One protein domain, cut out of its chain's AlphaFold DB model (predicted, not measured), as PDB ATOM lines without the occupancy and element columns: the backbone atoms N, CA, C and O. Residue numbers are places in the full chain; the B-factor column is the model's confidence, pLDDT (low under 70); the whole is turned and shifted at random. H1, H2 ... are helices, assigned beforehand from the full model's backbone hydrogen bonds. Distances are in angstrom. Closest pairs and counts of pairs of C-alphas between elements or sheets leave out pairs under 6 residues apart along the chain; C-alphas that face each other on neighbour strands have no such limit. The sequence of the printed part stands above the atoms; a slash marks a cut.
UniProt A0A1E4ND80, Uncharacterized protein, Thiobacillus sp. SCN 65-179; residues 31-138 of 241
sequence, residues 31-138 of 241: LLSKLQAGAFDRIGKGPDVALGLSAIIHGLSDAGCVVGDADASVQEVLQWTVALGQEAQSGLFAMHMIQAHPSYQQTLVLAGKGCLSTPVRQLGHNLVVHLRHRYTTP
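This is residues 31 to 138 of the 241 residues of an uncharacterized protein of Thiobacillus sp. SCN 65-179 (UniProt A0A1E4ND80). This is a rounded, compact globule of helices, with H2 in the middle and H3 and H6 side by side with it, one on each side. H5 crosses H2 about perpendicularly, while the long H7 runs slantwise past the side of H2 away from H5, packing on H3 and H1. The printed part has 108 residues with seven named helices, H1 to H7 in order, and no named strand; the class is all helix. The radius of gyration of the C-alphas is 12.3 A, and the spans are 36 by 28 by 25 A.

Start at H1, residues 31 to 36, which touches residues 49 to 56 alone of H2, residues 47 to 62; the closest C-alphas, of Leu 31 and Gly 52, are 7.0 A apart. H2 is the hub, touching five other helices. With H3, residues 74 to 82, it forms a helical hairpin at a shallow tilt of 10 degrees, opposite ways; the closest C-alphas, of Ala 50 and Thr 81, are 5.5 A apart. H4, residues 86 to 89, touches H2, with the C-alphas of Leu 51 and Ala 88 closest at 4.7 A. Look next at H5, residues 91 to 100, about perpendicular to H2 at 88 degrees; they touch, with the C-alphas of Ala 55 and Ala 94 closest at 4.3 A. H6, residues 102 to 111, touches H2 at a shallow tilt of 31 degrees, the same way, with the C-alphas of Gly 59 and Leu 108 closest at 5.8 A. Last comes H7, residues 118 to 135, which touches H1 with residues 119 to 127 alone; the C-alphas of Gln 36 and Leu 123 are closest at 5.3 A. H7 touches H3 with residues 128 to 135 alone, the C-alphas of Trp 80 and Leu 131 being closest at 6.3 A. H5 and H7 are apart. In H1, H5 and H7 every O i to N i+4 pair is within hydrogen-bond range, against 11 of 12 in H2, 3 of 5 in H3 and 4 of 6 in H6; H4 is too short for such a pair.

Find C-alpha 31 at (15.636, 21.830, -2.254), where H1 begins. H2 starts at C-alpha 47, (11.870, 28.830, -12.037), and runs 22.2 A. H3 measures 13.1 A, H5 14.0 A and H6 14.7 A. H7 runs 25.6 A to C-alpha 135 at (20.223, 19.110, -19.576).

The C-alphas of Lys 113 and Pro 138, the two farthest apart, are separated by 36.1 A. The printed part has no cut, and the link from H2 to H3 is long, with 11 residues. The mean pLDDT of the printed part is 76.0; look for values under 70 at residue 47 and residues 68 to 73, 81 to 92 and 134 to 138.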
ATOM      1  N   LEU A  31      14.754  22.127  -1.128       86.94
ATOM      2  CA  LEU A  31      15.636  21.830  -2.254       86.94
ATOM      3  C   LEU A  31      17.002  21.293  -1.808       86.94
ATOM      4  O   LEU A  31      17.459  20.268  -2.314       86.94
ATOM      5  N   LEU A  32      17.625  21.948  -0.823       85.88
ATOM      6  CA  LEU A  32      18.926  21.542  -0.296       85.88
ATOM      7  C   LEU A  32      18.881  20.125   0.295       85.88
ATOM      8  O   LEU A  32      19.739  19.303  -0.020       85.88
ATOM      9  N   SER A  33      17.863  19.802   1.097       85.38
ATOM     10  CA  SER A  33      17.743  18.476   1.713       85.38
ATOM     11  C   SER A  33      17.423  17.386   0.686       85.38
ATOM     12  O   SER A  33      17.986  16.293   0.761       85.38
ATOM     13  N   LYS A  34      16.592  17.683  -0.322       87.00
ATOM     14  CA  LYS A  34      16.323  16.778  -1.453       87.00
ATOM     15  C   LYS A  34      17.589  16.492  -2.261       87.00
ATOM     16  O   LYS A  34      17.829  15.338  -2.610       87.00
ATOM     17  N   LEU A  35      18.414  17.512  -2.515       87.44
ATOM     18  CA  LEU A  35      19.703  17.360  -3.199       87.44
ATOM     19  C   LEU A  35      20.690  16.537  -2.378       87.44
ATOM     20  O   LEU A  35      21.314  15.633  -2.921       87.44
ATOM     21  N   GLN A  36      20.803  16.787  -1.074       86.50
ATOM     22  CA  GLN A  36      21.662  15.991  -0.193       86.50
ATOM     23  C   GLN A  36      21.242  14.518  -0.149       86.50
ATOM     24  O   GLN A  36      22.096  13.636  -0.184       86.50
ATOM     25  N   ALA A  37      19.934  14.255  -0.120       86.88
ATOM     26  CA  ALA A  37      19.378  12.906  -0.104       86.88
ATOM     27  C   ALA A  37      19.395  12.204  -1.476       86.88
ATOM     28  O   ALA A  37      19.040  11.031  -1.551       86.88
ATOM     29  N   GLY A  38      19.757  12.900  -2.562       83.75
ATOM     30  CA  GLY A  38      19.682  12.354  -3.921       83.75
ATOM     31  C   GLY A  38      18.250  12.084  -4.407       83.75
ATOM     32  O   GLY A  38      18.047  11.299  -5.330       83.75
ATOM     33  N   ALA A  39      17.241  12.724  -3.806       85.06
ATOM     34  CA  ALA A  39      15.823  12.550  -4.136       85.06
ATOM     35  C   ALA A  39      15.425  13.384  -5.372       85.06
ATOM     36  O   ALA A  39      14.581  14.284  -5.304       85.06
ATOM     37  N   PHE A  40      16.097  13.140  -6.502       83.75
ATOM     38  CA  PHE A  40      15.992  13.951  -7.722       83.75
ATOM     39  C   PHE A  40      14.590  13.964  -8.342       83.75
ATOM     40  O   PHE A  40      14.216  14.940  -8.996       83.75
ATOM     41  N   ASP A  41      13.820  12.903  -8.117       77.81
ATOM     42  CA  ASP A  41      12.415  12.736  -8.494       77.81
ATOM     43  C   ASP A  41      11.485  13.741  -7.793       77.81
ATOM     44  O   ASP A  41      10.432  14.084  -8.325       77.81
ATOM     45  N   ARG A  42      11.894  14.261  -6.628       78.88
ATOM     46  CA  ARG A  42      11.104  15.185  -5.791       78.88
ATOM     47  C   ARG A  42      11.475  16.653  -5.966       78.88
ATOM     48  O   ARG A  42      10.912  17.520  -5.290       78.88
ATOM     49  N   ILE A  43      12.446  16.932  -6.828       80.06
ATOM     50  CA  ILE A  43      12.873  18.287  -7.164       80.06
ATOM     51  C   ILE A  43      12.025  18.757  -8.353       80.06
ATOM     52  O   ILE A  43      11.994  18.100  -9.392       80.06
ATOM     53  N   GLY A  44      11.326  19.888  -8.220       73.38
ATOM     54  CA  GLY A  44      10.510  20.476  -9.295       73.38
ATOM     55  C   GLY A  44      11.348  20.949 -10.492       73.38
ATOM     56  O   GLY A  44      12.575  20.926 -10.439       73.38
ATOM     57  N   LYS A  45      10.715  21.344 -11.603       72.12
ATOM     58  CA  LYS A  45      11.394  21.844 -12.826       72.12
ATOM     59  C   LYS A  45      11.164  23.334 -13.102       72.12
ATOM     60  O   LYS A  45      11.540  23.803 -14.169       72.12
ATOM     61  N   GLY A  46      10.508  24.035 -12.185       70.19
ATOM     62  CA  GLY A  46      10.117  25.424 -12.371       70.19
ATOM     63  C   GLY A  46      11.229  26.433 -12.063       70.19
ATOM     64  O   GLY A  46      12.304  26.059 -11.575       70.19
ATOM     65  N   PRO A  47      10.955  27.723 -12.326       68.75
ATOM     66  CA  PRO A  47      11.870  28.830 -12.037       68.75
ATOM     67  C   PRO A  47      12.200  28.959 -10.541       68.75
ATOM     68  O   PRO A  47      13.284  29.406 -10.175       68.75
ATOM     69  N   ASP A  48      11.304  28.487  -9.677       72.31
ATOM     70  CA  ASP A  48      11.471  28.403  -8.227       72.31
ATOM     71  C   ASP A  48      12.627  27.490  -7.802       72.31
ATOM     72  O   ASP A  48      13.357  27.766  -6.847       72.31
ATOM     73  N   VAL A  49      12.830  26.408  -8.552       79.94
ATOM     74  CA  VAL A  49      13.948  25.485  -8.357       79.94
ATOM     75  C   VAL A  49      15.219  26.026  -9.003       79.94
ATOM     76  O   VAL A  49      16.299  25.844  -8.449       79.94
ATOM     77  N   ALA A  50      15.110  26.718 -10.141       77.94
ATOM     78  CA  ALA A  50      16.248  27.315 -10.842       77.94
ATOM     79  C   ALA A  50      17.039  28.268  -9.940       77.94
ATOM     80  O   ALA A  50      18.254  28.131  -9.783       77.94
ATOM     81  N   LEU A  51      16.324  29.197  -9.304       78.06
ATOM     82  CA  LEU A  51      16.916  30.198  -8.431       78.06
ATOM     83  C   LEU A  51      17.510  29.556  -7.166       78.06
ATOM     84  O   LEU A  51      18.613  29.915  -6.754       78.06
ATOM     85  N   GLY A  52      16.836  28.539  -6.618       83.12
ATOM     86  CA  GLY A  52      17.342  27.738  -5.503       83.12
ATOM     87  C   GLY A  52      18.622  26.965  -5.823       83.12
ATOM     88  O   GLY A  52      19.548  26.930  -5.012       83.12
ATOM     89  N   LEU A  53      18.714  26.377  -7.017       87.12
ATOM     90  CA  LEU A  53      19.921  25.694  -7.482       87.12
ATOM     91  C   LEU A  53      21.073  26.688  -7.654       87.12
ATOM     92  O   LEU A  53      22.169  26.422  -7.165       87.12
ATOM     93  N   SER A  54      20.822  27.853  -8.259       84.94
ATOM     94  CA  SER A  54      21.823  28.920  -8.378       84.94
ATOM     95  C   SER A  54      22.307  29.422  -7.015       84.94
ATOM     96  O   SER A  54      23.510  29.592  -6.829       84.94
ATOM     97  N   ALA A  55      21.418  29.590  -6.030       85.50
ATOM     98  CA  ALA A  55      21.798  29.952  -4.662       85.50
ATOM     99  C   ALA A  55      22.726  28.910  -4.016       85.50
ATOM    100  O   ALA A  55      23.713  29.269  -3.379       85.50
ATOM    101  N   ILE A  56      22.462  27.617  -4.219       88.00
ATOM    102  CA  ILE A  56      23.323  26.546  -3.698       88.00
ATOM    103  C   ILE A  56      24.692  26.548  -4.399       88.00
ATOM    104  O   ILE A  56      25.717  26.432  -3.726       88.00
ATOM    105  N   ILE A  57      24.727  26.722  -5.725       87.44
ATOM    106  CA  ILE A  57      25.978  26.789  -6.502       87.44
ATOM    107  C   ILE A  57      26.840  27.962  -6.032       87.44
ATOM    108  O   ILE A  57      28.013  27.771  -5.716       87.44
ATOM    109  N   HIS A  58      26.255  29.157  -5.941       83.75
ATOM    110  CA  HIS A  58      26.968  30.337  -5.470       83.75
ATOM    111  C   HIS A  58      27.427  30.186  -4.018       83.75
ATOM    112  O   HIS A  58      28.585  30.449  -3.727       83.75
ATOM    113  N   GLY A  59      26.581  29.670  -3.120       85.06
ATOM    114  CA  GLY A  59      26.961  29.459  -1.721       85.06
ATOM    115  C   GLY A  59      28.153  28.510  -1.540       85.06
ATOM    116  O   GLY A  59      28.972  28.717  -0.648       85.06
ATOM    117  N   LEU A  60      28.279  27.485  -2.388       84.50
ATOM    118  CA  LEU A  60      29.445  26.597  -2.396       84.50
ATOM    119  C   LEU A  60      30.669  27.254  -3.050       84.50
ATOM    120  O   LEU A  60      31.766  27.178  -2.498       84.50
ATOM    121  N   SER A  61      30.479  27.912  -4.195       84.19
ATOM    122  CA  SER A  61      31.554  28.569  -4.945       84.19
ATOM    123  C   SER A  61      32.187  29.722  -4.165       84.19
ATOM    124  O   SER A  61      33.410  29.819  -4.100       84.19
ATOM    125  N   ASP A  62      31.378  30.571  -3.531       83.50
ATOM    126  CA  ASP A  62      31.843  31.726  -2.753       83.50
ATOM    127  C   ASP A  62      32.614  31.290  -1.498       83.50
ATOM    128  O   ASP A  62      33.506  31.993  -1.027       83.50
ATOM    129  N   ALA A  63      32.324  30.090  -0.986       81.75
ATOM    130  CA  ALA A  63      33.084  29.456   0.087       81.75
ATOM    131  C   ALA A  63      34.378  28.763  -0.398       81.75
ATOM    132  O   ALA A  63      35.074  28.133   0.399       81.75
ATOM    133  N   GLY A  64      34.707  28.855  -1.692       78.62
ATOM    134  CA  GLY A  64      35.883  28.229  -2.300       78.62
ATOM    135  C   GLY A  64      35.742  26.723  -2.533       78.62
ATOM    136  O   GLY A  64      36.743  26.045  -2.778       78.62
ATOM    137  N   CYS A  65      34.528  26.175  -2.443       82.06
ATOM    138  CA  CYS A  65      34.286  24.758  -2.665       82.06
ATOM    139  C   CYS A  65      34.017  24.462  -4.136       82.06
ATOM    140  O   CYS A  65      33.270  25.165  -4.814       82.06
ATOM    141  N   VAL A  66      34.614  23.374  -4.624       71.88
ATOM    142  CA  VAL A  66      34.391  22.905  -5.991       71.88
ATOM    143  C   VAL A  66      32.953  22.421  -6.122       71.88
ATOM    144  O   VAL A  66      32.503  21.542  -5.382       71.88
ATOM    145  N   VAL A  67      32.240  22.996  -7.084       70.00
ATOM    146  CA  VAL A  67      30.908  22.553  -7.474       70.00
ATOM    147  C   VAL A  67      31.057  21.616  -8.665       70.00
ATOM    148  O   VAL A  67      31.208  22.070  -9.792       70.00
ATOM    149  N   GLY A  68      31.013  20.311  -8.397       63.31
ATOM    150  CA  GLY A  68      30.969  19.273  -9.424       63.31
ATOM    151  C   GLY A  68      32.098  18.254  -9.386       63.31
ATOM    152  O   GLY A  68      32.942  18.264  -8.490       63.31
ATOM    153  N   ASP A  69      32.064  17.340 -10.358       61.28
ATOM    154  CA  ASP A  69      33.172  16.423 -10.639       61.28
ATOM    155  C   ASP A  69      34.307  17.182 -11.362       61.28
ATOM    156  O   ASP A  69      34.085  18.269 -11.895       61.28
ATOM    157  N   ALA A  70      35.514  16.604 -11.406       54.31
ATOM    158  CA  ALA A  70      36.751  17.237 -11.895       54.31
ATOM    159  C   ALA A  70      36.692  17.860 -13.311       54.31
ATOM    160  O   ALA A  70      37.564  18.653 -13.656       54.31
ATOM    161  N   ASP A  71      35.669  17.529 -14.104       55.75
ATOM    162  CA  ASP A  71      35.559  17.878 -15.521       55.75
ATOM    163  C   ASP A  71      34.605  19.049 -15.826       55.75
ATOM    164  O   ASP A  71      34.506  19.440 -16.984       55.75
ATOM    165  N   ALA A  72      33.872  19.591 -14.842       64.56
ATOM    166  CA  ALA A  72      32.907  20.675 -15.071       64.56
ATOM    167  C   ALA A  72      33.266  21.938 -14.279       64.56
ATOM    168  O   ALA A  72      33.508  21.886 -13.073       64.56
ATOM    169  N   SER A  73      33.273  23.094 -14.946       69.00
ATOM    170  CA  SER A  73      33.533  24.379 -14.275       69.00
ATOM    171  C   SER A  73      32.280  24.920 -13.574       69.00
ATOM    172  O   SER A  73      31.162  24.681 -14.021       69.00
ATOM    173  N   VAL A  74      32.437  25.732 -12.521       71.25
ATOM    174  CA  VAL A  74      31.299  26.402 -11.848       71.25
ATOM    175  C   VAL A  74      30.446  27.198 -12.844       71.25
ATOM    176  O   VAL A  74      29.220  27.175 -12.774       71.25
ATOM    177  N   GLN A  75      31.092  27.863 -13.806       70.25
ATOM    178  CA  GLN A  75      30.420  28.629 -14.855       70.25
ATOM    179  C   GLN A  75      29.557  27.734 -15.755       70.25
ATOM    180  O   GLN A  75      28.445  28.112 -16.115       70.25
ATOM    181  N   GLU A  76      30.044  26.541 -16.088       72.69
ATOM    182  CA  GLU A  76      29.308  25.542 -16.866       72.69
ATOM    183  C   GLU A  76      28.108  24.991 -16.081       72.69
ATOM    184  O   GLU A  76      27.004  24.896 -16.612       72.69
ATOM    185  N   VAL A  77      28.284  24.728 -14.782       74.31
ATOM    186  CA  VAL A  77      27.195  24.272 -13.904       74.31
ATOM    187  C   VAL A  77      26.116  25.352 -13.742       74.31
ATOM    188  O   VAL A  77      24.925  25.040 -13.777       74.31
ATOM    189  N   LEU A  78      26.508  26.627 -13.631       73.94
ATOM    190  CA  LEU A  78      25.580  27.766 -13.637       73.94
ATOM    191  C   LEU A  78      24.862  27.911 -14.983       73.94
ATOM    192  O   LEU A  78      23.680  28.236 -15.017       73.94
ATOM    193  N   GLN A  79      25.522  27.631 -16.109       72.06
ATOM    194  CA  GLN A  79      24.855  27.661 -17.413       72.06
ATOM    195  C   GLN A  79      23.724  26.628 -17.523       72.06
ATOM    196  O   GLN A  79      22.733  26.876 -18.209       72.06
ATOM    197  N   TRP A  80      23.803  25.504 -16.808       72.00
ATOM    198  CA  TRP A  80      22.717  24.521 -16.789       72.00
ATOM    199  C   TRP A  80      21.473  24.993 -16.023       72.00
ATOM    200  O   TRP A  80      20.380  24.496 -16.296       72.00
ATOM    201  N   THR A  81      21.586  25.972 -15.114       69.69
ATOM    202  CA  THR A  81      20.413  26.542 -14.422       69.69
ATOM    203  C   THR A  81      19.658  27.560 -15.282       69.69
ATOM    204  O   THR A  81      18.475  27.797 -15.053       69.69
ATOM    205  N   VAL A  82      20.283  28.084 -16.342       62.44
ATOM    206  CA  VAL A  82      19.700  29.048 -17.300       62.44
ATOM    207  C   VAL A  82      18.496  28.476 -18.034       62.44
ATOM    208  O   VAL A  82      17.503  29.172 -18.239       62.44
ATOM    209  N   ALA A  83      18.559  27.189 -18.384       56.19
ATOM    210  CA  ALA A  83      17.458  26.474 -19.025       56.19
ATOM    211  C   ALA A  83      16.200  26.383 -18.136       56.19
ATOM    212  O   ALA A  83      15.137  25.998 -18.612       56.19
ATOM    213  N   LEU A  84      16.315  26.730 -16.848       58.06
ATOM    214  CA  LEU A  84      15.235  26.674 -15.866       58.06
ATOM    215  C   LEU A  84      14.651  28.067 -15.538       58.06
ATOM    216  O   LEU A  84      13.604  28.142 -14.899       58.06
ATOM    217  N   GLY A  85      15.279  29.162 -15.991       59.56
ATOM    218  CA  GLY A  85      14.768  30.531 -15.841       59.56
ATOM    219  C   GLY A  85      15.851  31.608 -15.982       59.56
ATOM    220  O   GLY A  85      16.966  31.439 -15.497       59.56
ATOM    221  N   GLN A  86      15.528  32.746 -16.615       58.03
ATOM    222  CA  GLN A  86      16.494  33.840 -16.845       58.03
ATOM    223  C   GLN A  86      17.022  34.473 -15.547       58.03
ATOM    224  O   GLN A  86      18.176  34.892 -15.483       58.03
ATOM    225  N   GLU A  87      16.205  34.492 -14.494       57.09
ATOM    226  CA  GLU A  87      16.568  35.042 -13.181       57.09
ATOM    227  C   GLU A  87      17.679  34.235 -12.491       57.09
ATOM    228  O   GLU A  87      18.424  34.781 -11.678       57.09
ATOM    229  N   ALA A  88      17.855  32.964 -12.870       56.16
ATOM    230  CA  ALA A  88      18.849  32.065 -12.294       56.16
ATOM    231  C   ALA A  88      20.304  32.463 -12.615       56.16
ATOM    232  O   ALA A  88      21.211  32.007 -11.920       56.16
ATOM    233  N   GLN A  89      20.542  33.316 -13.624       54.00
ATOM    234  CA  GLN A  89      21.883  33.831 -13.947       54.00
ATOM    235  C   GLN A  89      22.339  34.977 -13.053       54.00
ATOM    236  O   GLN A  89      23.538  35.240 -12.940       54.00
ATOM    237  N   SER A  90      21.404  35.721 -12.466       63.06
ATOM    238  CA  SER A  90      21.783  36.903 -11.711       63.06
ATOM    239  C   SER A  90      22.220  36.468 -10.316       63.06
ATOM    240  O   SER A  90      21.409  36.212  -9.425       63.06
ATOM    241  N   GLY A  91      23.543  36.404 -10.133       61.62
ATOM    242  CA  GLY A  91      24.177  36.115  -8.846       61.62
ATOM    243  C   GLY A  91      23.681  37.027  -7.717       61.62
ATOM    244  O   GLY A  91      23.663  36.615  -6.563       61.62
ATOM    245  N   LEU A  92      23.169  38.223  -8.038       66.81
ATOM    246  CA  LEU A  92      22.510  39.113  -7.078       66.81
ATOM    247  C   LEU A  92      21.228  38.505  -6.484       66.81
ATOM    248  O   LEU A  92      21.023  38.597  -5.277       66.81
ATOM    249  N   PHE A  93      20.379  37.847  -7.284       71.31
ATOM    250  CA  PHE A  93      19.171  37.193  -6.757       71.31
ATOM    251  C   PHE A  93      19.506  35.919  -5.986       71.31
ATOM    252  O   PHE A  93      18.906  35.662  -4.944       71.31
ATOM    253  N   ALA A  94      20.503  35.159  -6.443       70.94
ATOM    254  CA  ALA A  94      21.016  34.002  -5.715       70.94
ATOM    255  C   ALA A  94      21.566  34.404  -4.331       70.94
ATOM    256  O   ALA A  94      21.239  33.776  -3.326       70.94
ATOM    257  N   MET A  95      22.325  35.503  -4.251       72.62
ATOM    258  CA  MET A  95      22.811  36.063  -2.985       72.62
ATOM    259  C   MET A  95      21.683  36.536  -2.075       72.62
ATOM    260  O   MET A  95      21.671  36.200  -0.889       72.62
ATOM    261  N   HIS A  96      20.705  37.264  -2.616       74.56
ATOM    262  CA  HIS A  96      19.530  37.657  -1.843       74.56
ATOM    263  C   HIS A  96      18.761  36.442  -1.323       74.56
ATOM    264  O   HIS A  96      18.302  36.465  -0.186       74.56
ATOM    265  N   MET A  97      18.669  35.357  -2.096       74.12
ATOM    266  CA  MET A  97      18.024  34.125  -1.652       74.12
ATOM    267  C   MET A  97      18.757  33.481  -0.472       74.12
ATOM    268  O   MET A  97      18.109  33.100   0.502       74.12
ATOM    269  N   ILE A  98      20.092  33.404  -0.510       77.38
ATOM    270  CA  ILE A  98      20.883  32.908   0.627       77.38
ATOM    271  C   ILE A  98      20.658  33.789   1.857       77.38
ATOM    272  O   ILE A  98      20.493  33.275   2.957       77.38
ATOM    273  N   GLN A  99      20.624  35.111   1.699       76.94
ATOM    274  CA  GLN A  99      20.448  36.030   2.824       76.94
ATOM    275  C   GLN A  99      19.027  35.995   3.402       76.94
ATOM    276  O   GLN A  99      18.868  36.050   4.622       76.94
ATOM    277  N   ALA A 100      18.008  35.876   2.549       72.75
ATOM    278  CA  ALA A 100      16.602  35.962   2.931       72.75
ATOM    279  C   ALA A 100      16.021  34.646   3.477       72.75
ATOM    280  O   ALA A 100      15.054  34.684   4.240       72.75
ATOM    281  N   HIS A 101      16.582  33.487   3.110       75.12
ATOM    282  CA  HIS A 101      15.973  32.189   3.407       75.12
ATOM    283  C   HIS A 101      16.900  31.252   4.208       75.12
ATOM    284  O   HIS A 101      17.930  30.801   3.695       75.12
ATOM    285  N   PRO A 102      16.509  30.857   5.440       77.06
ATOM    286  CA  PRO A 102      17.316  29.988   6.305       77.06
ATOM    287  C   PRO A 102      17.685  28.629   5.691       77.06
ATOM    288  O   PRO A 102      18.750  28.086   5.975       77.06
ATOM    289  N   SER A 103      16.825  28.078   4.829       76.94
ATOM    290  CA  SER A 103      17.083  26.821   4.116       76.94
ATOM    291  C   SER A 103      18.296  26.906   3.188       76.94
ATOM    292  O   SER A 103      19.010  25.921   3.029       76.94
ATOM    293  N   TYR A 104      18.571  28.079   2.613       77.75
ATOM    294  CA  TYR A 104      19.710  28.297   1.721       77.75
ATOM    295  C   TYR A 104      20.961  28.753   2.474       77.75
ATOM    296  O   TYR A 104      22.064  28.378   2.075       77.75
ATOM    297  N   GLN A 105      20.812  29.441   3.616       82.25
ATOM    298  CA  GLN A 105      21.928  29.709   4.542       82.25
ATOM    299  C   GLN A 105      22.623  28.426   5.008       82.25
ATOM    300  O   GLN A 105      23.836  28.424   5.222       82.25
ATOM    301  N   GLN A 106      21.889  27.313   5.120       83.38
ATOM    302  CA  GLN A 106      22.477  26.012   5.449       83.38
ATOM    303  C   GLN A 106      23.570  25.575   4.463       83.38
ATOM    304  O   GLN A 106      24.472  24.841   4.860       83.38
ATOM    305  N   THR A 107      23.557  26.065   3.220       82.31
ATOM    306  CA  THR A 107      24.638  25.835   2.248       82.31
ATOM    307  C   THR A 107      25.972  26.387   2.756       82.31
ATOM    308  O   THR A 107      26.980  25.686   2.713       82.31
ATOM    309  N   LEU A 108      25.975  27.601   3.322       84.19
ATOM    310  CA  LEU A 108      27.173  28.221   3.898       84.19
ATOM    311  C   LEU A 108      27.649  27.467   5.145       84.19
ATOM    312  O   LEU A 108      28.843  27.235   5.325       84.19
ATOM    313  N   VAL A 109      26.708  27.020   5.986       85.88
ATOM    314  CA  VAL A 109      27.014  26.207   7.177       85.88
ATOM    315  C   VAL A 109      27.658  24.873   6.790       85.88
ATOM    316  O   VAL A 109      28.582  24.408   7.456       85.88
ATOM    317  N   LEU A 110      27.189  24.246   5.708       82.81
ATOM    318  CA  LEU A 110      27.778  23.020   5.174       82.81
ATOM    319  C   LEU A 110      29.175  23.267   4.612       82.81
ATOM    320  O   LEU A 110      30.082  22.503   4.934       82.81
ATOM    321  N   ALA A 111      29.363  24.336   3.836       83.62
ATOM    322  CA  ALA A 111      30.666  24.703   3.290       83.62
ATOM    323  C   ALA A 111      31.701  24.986   4.395       83.62
ATOM    324  O   ALA A 111      32.855  24.570   4.287       83.62
ATOM    325  N   GLY A 112      31.268  25.570   5.519       84.25
ATOM    326  CA  GLY A 112      32.093  25.783   6.713       84.25
ATOM    327  C   GLY A 112      32.646  24.503   7.359       84.25
ATOM    328  O   GLY A 112      33.594  24.578   8.137       84.25
ATOM    329  N   LYS A 113      32.124  23.314   7.016       84.50
ATOM    330  CA  LYS A 113      32.694  22.013   7.428       84.50
ATOM    331  C   LYS A 113      33.937  21.614   6.621       84.50
ATOM    332  O   LYS A 113      34.537  20.577   6.897       84.50
ATOM    333  N   GLY A 114      34.310  22.418   5.628       81.62
ATOM    334  CA  GLY A 114      35.434  22.195   4.731       81.62
ATOM    335  C   GLY A 114      35.004  21.549   3.416       81.62
ATOM    336  O   GLY A 114      34.217  20.599   3.388       81.62
ATOM    337  N   CYS A 115      35.571  22.033   2.312       82.38
ATOM    338  CA  CYS A 115      35.208  21.604   0.959       82.38
ATOM    339  C   CYS A 115      35.523  20.130   0.662       82.38
ATOM    340  O   CYS A 115      34.892  19.518  -0.194       82.38
ATOM    341  N   LEU A 116      36.469  19.541   1.397       81.81
ATOM    342  CA  LEU A 116      36.817  18.121   1.291       81.81
ATOM    343  C   LEU A 116      35.916  17.211   2.137       81.81
ATOM    344  O   LEU A 116      36.041  15.987   2.062       81.81
ATOM    345  N   SER A 117      35.016  17.781   2.944       85.00
ATOM    346  CA  SER A 117      34.106  16.999   3.774       85.00
ATOM    347  C   SER A 117      33.133  16.189   2.912       85.00
ATOM    348  O   SER A 117      32.670  16.641   1.859       85.00
ATOM    349  N   THR A 118      32.791  14.983   3.374       85.81
ATOM    350  CA  THR A 118      31.847  14.092   2.683       85.81
ATOM    351  C   THR A 118      30.520  14.782   2.335       85.81
ATOM    352  O   THR A 118      30.088  14.644   1.193       85.81
ATOM    353  N   PRO A 119      29.891  15.578   3.229       84.81
ATOM    354  CA  PRO A 119      28.624  16.238   2.916       84.81
ATOM    355  C   PRO A 119      28.731  17.268   1.785       84.81
ATOM    356  O   PRO A 119      27.818  17.361   0.969       84.81
ATOM    357  N   VAL A 120      29.831  18.027   1.718       84.38
ATOM    358  CA  VAL A 120      30.033  19.048   0.676       84.38
ATOM    359  C   VAL A 120      30.317  18.391  -0.671       84.38
ATOM    360  O   VAL A 120      29.690  18.744  -1.669       84.38
ATOM    361  N   ARG A 121      31.179  17.369  -0.694       84.62
ATOM    362  CA  ARG A 121      31.452  16.591  -1.910       84.62
ATOM    363  C   ARG A 121      30.203  15.900  -2.453       84.62
ATOM    364  O   ARG A 121      29.963  15.932  -3.656       84.62
ATOM    365  N   GLN A 122      29.409  15.289  -1.576       86.31
ATOM    366  CA  GLN A 122      28.178  14.605  -1.965       86.31
ATOM    367  C   GLN A 122      27.134  15.586  -2.505       86.31
ATOM    368  O   GLN A 122      26.490  15.299  -3.510       86.31
ATOM    369  N   LEU A 123      27.008  16.764  -1.888       86.50
ATOM    370  CA  LEU A 123      26.141  17.829  -2.386       86.50
ATOM    371  C   LEU A 123      26.573  18.308  -3.780       86.50
ATOM    372  O   LEU A 123      25.735  18.372  -4.676       86.50
ATOM    373  N   GLY A 124      27.866  18.592  -3.982       84.75
ATOM    374  CA  GLY A 124      28.406  19.014  -5.279       84.75
ATOM    375  C   GLY A 124      28.201  17.969  -6.383       84.75
ATOM    376  O   GLY A 124      27.763  18.309  -7.481       84.75
ATOM    377  N   HIS A 125      28.432  16.690  -6.074       86.06
ATOM    378  CA  HIS A 125      28.187  15.586  -7.004       86.06
ATOM    379  C   HIS A 125      26.700  15.454  -7.366       86.06
ATOM    380  O   HIS A 125      26.339  15.448  -8.543       86.06
ATOM    381  N   ASN A 126      25.814  15.417  -6.365       87.94
ATOM    382  CA  ASN A 126      24.371  15.289  -6.577       87.94
ATOM    383  C   ASN A 126      23.799  16.451  -7.398       87.94
ATOM    384  O   ASN A 126      22.905  16.247  -8.219       87.94
ATOM    385  N   LEU A 127      24.335  17.658  -7.207       86.94
ATOM    386  CA  LEU A 127      23.976  18.836  -7.985       86.94
ATOM    387  C   LEU A 127      24.316  18.659  -9.471       86.94
ATOM    388  O   LEU A 127      23.461  18.889 -10.325       86.94
ATOM    389  N   VAL A 128      25.526  18.186  -9.785       84.44
ATOM    390  CA  VAL A 128      25.945  17.927 -11.172       84.44
ATOM    391  C   VAL A 128      25.159  16.789 -11.802       84.44
ATOM    392  O   VAL A 128      24.700  16.938 -12.932       84.44
ATOM    393  N   VAL A 129      24.943  15.681 -11.090       84.62
ATOM    394  CA  VAL A 129      24.120  14.566 -11.585       84.62
ATOM    395  C   VAL A 129      22.708  15.049 -11.916       84.62
ATOM    396  O   VAL A 129      22.192  14.764 -12.998       84.62
ATOM    397  N   HIS A 130      22.102  15.831 -11.019       84.38
ATOM    398  CA  HIS A 130      20.768  16.383 -11.219       84.38
ATOM    399  C   HIS A 130      20.694  17.305 -12.444       84.38
ATOM    400  O   HIS A 130      19.785  17.172 -13.269       84.38
ATOM    401  N   LEU A 131      21.651  18.226 -12.579       80.31
ATOM    402  CA  LEU A 131      21.683  19.201 -13.668       80.31
ATOM    403  C   LEU A 131      22.020  18.554 -15.016       80.31
ATOM    404  O   LEU A 131      21.320  18.820 -15.991       80.31
ATOM    405  N   ARG A 132      22.999  17.638 -15.077       76.50
ATOM    406  CA  ARG A 132      23.333  16.882 -16.298       76.50
ATOM    407  C   ARG A 132      22.158  16.046 -16.780       76.50
ATOM    408  O   ARG A 132      21.783  16.160 -17.940       76.50
ATOM    409  N   HIS A 133      21.530  15.272 -15.889       70.06
ATOM    410  CA  HIS A 133      20.363  14.456 -16.237       70.06
ATOM    411  C   HIS A 133      19.222  15.315 -16.803       70.06
ATOM    412  O   HIS A 133      18.452  14.866 -17.655       70.06
ATOM    413  N   ARG A 134      19.081  16.561 -16.342       65.06
ATOM    414  CA  ARG A 134      18.070  17.490 -16.854       65.06
ATOM    415  C   ARG A 134      18.460  18.153 -18.161       65.06
ATOM    416  O   ARG A 134      17.600  18.241 -19.024       65.06
ATOM    417  N   TYR A 135      19.719  18.544 -18.328       57.91
ATOM    418  CA  TYR A 135      20.223  19.110 -19.576       57.91
ATOM    419  C   TYR A 135      20.135  18.105 -20.736       57.91
ATOM    420  O   TYR A 135      19.802  18.467 -21.858       57.91
ATOM    421  N   THR A 136      20.352  16.815 -20.463       56.06
ATOM    422  CA  THR A 136      20.228  15.750 -21.471       56.06
ATOM    423  C   THR A 136      18.793  15.273 -21.700       56.06
ATOM    424  O   THR A 136      18.545  14.529 -22.647       56.06
ATOM    425  N   THR A 137      17.837  15.655 -20.845       51.66
ATOM    426  CA  THR A 137      16.433  15.251 -20.993       51.66
ATOM    427  C   THR A 137      15.625  16.421 -21.554       51.66
ATOM    428  O   THR A 137      15.273  17.309 -20.776       51.66
ATOM    429  N   PRO A 138      15.262  16.419 -22.853       51.59
ATOM    430  CA  PRO A 138      14.543  17.535 -23.457       51.59
ATOM    431  C   PRO A 138      13.262  17.863 -22.680       51.59
ATOM    432  O   PRO A 138      12.565  16.972 -22.155       51.59
TER     433      PRO A 138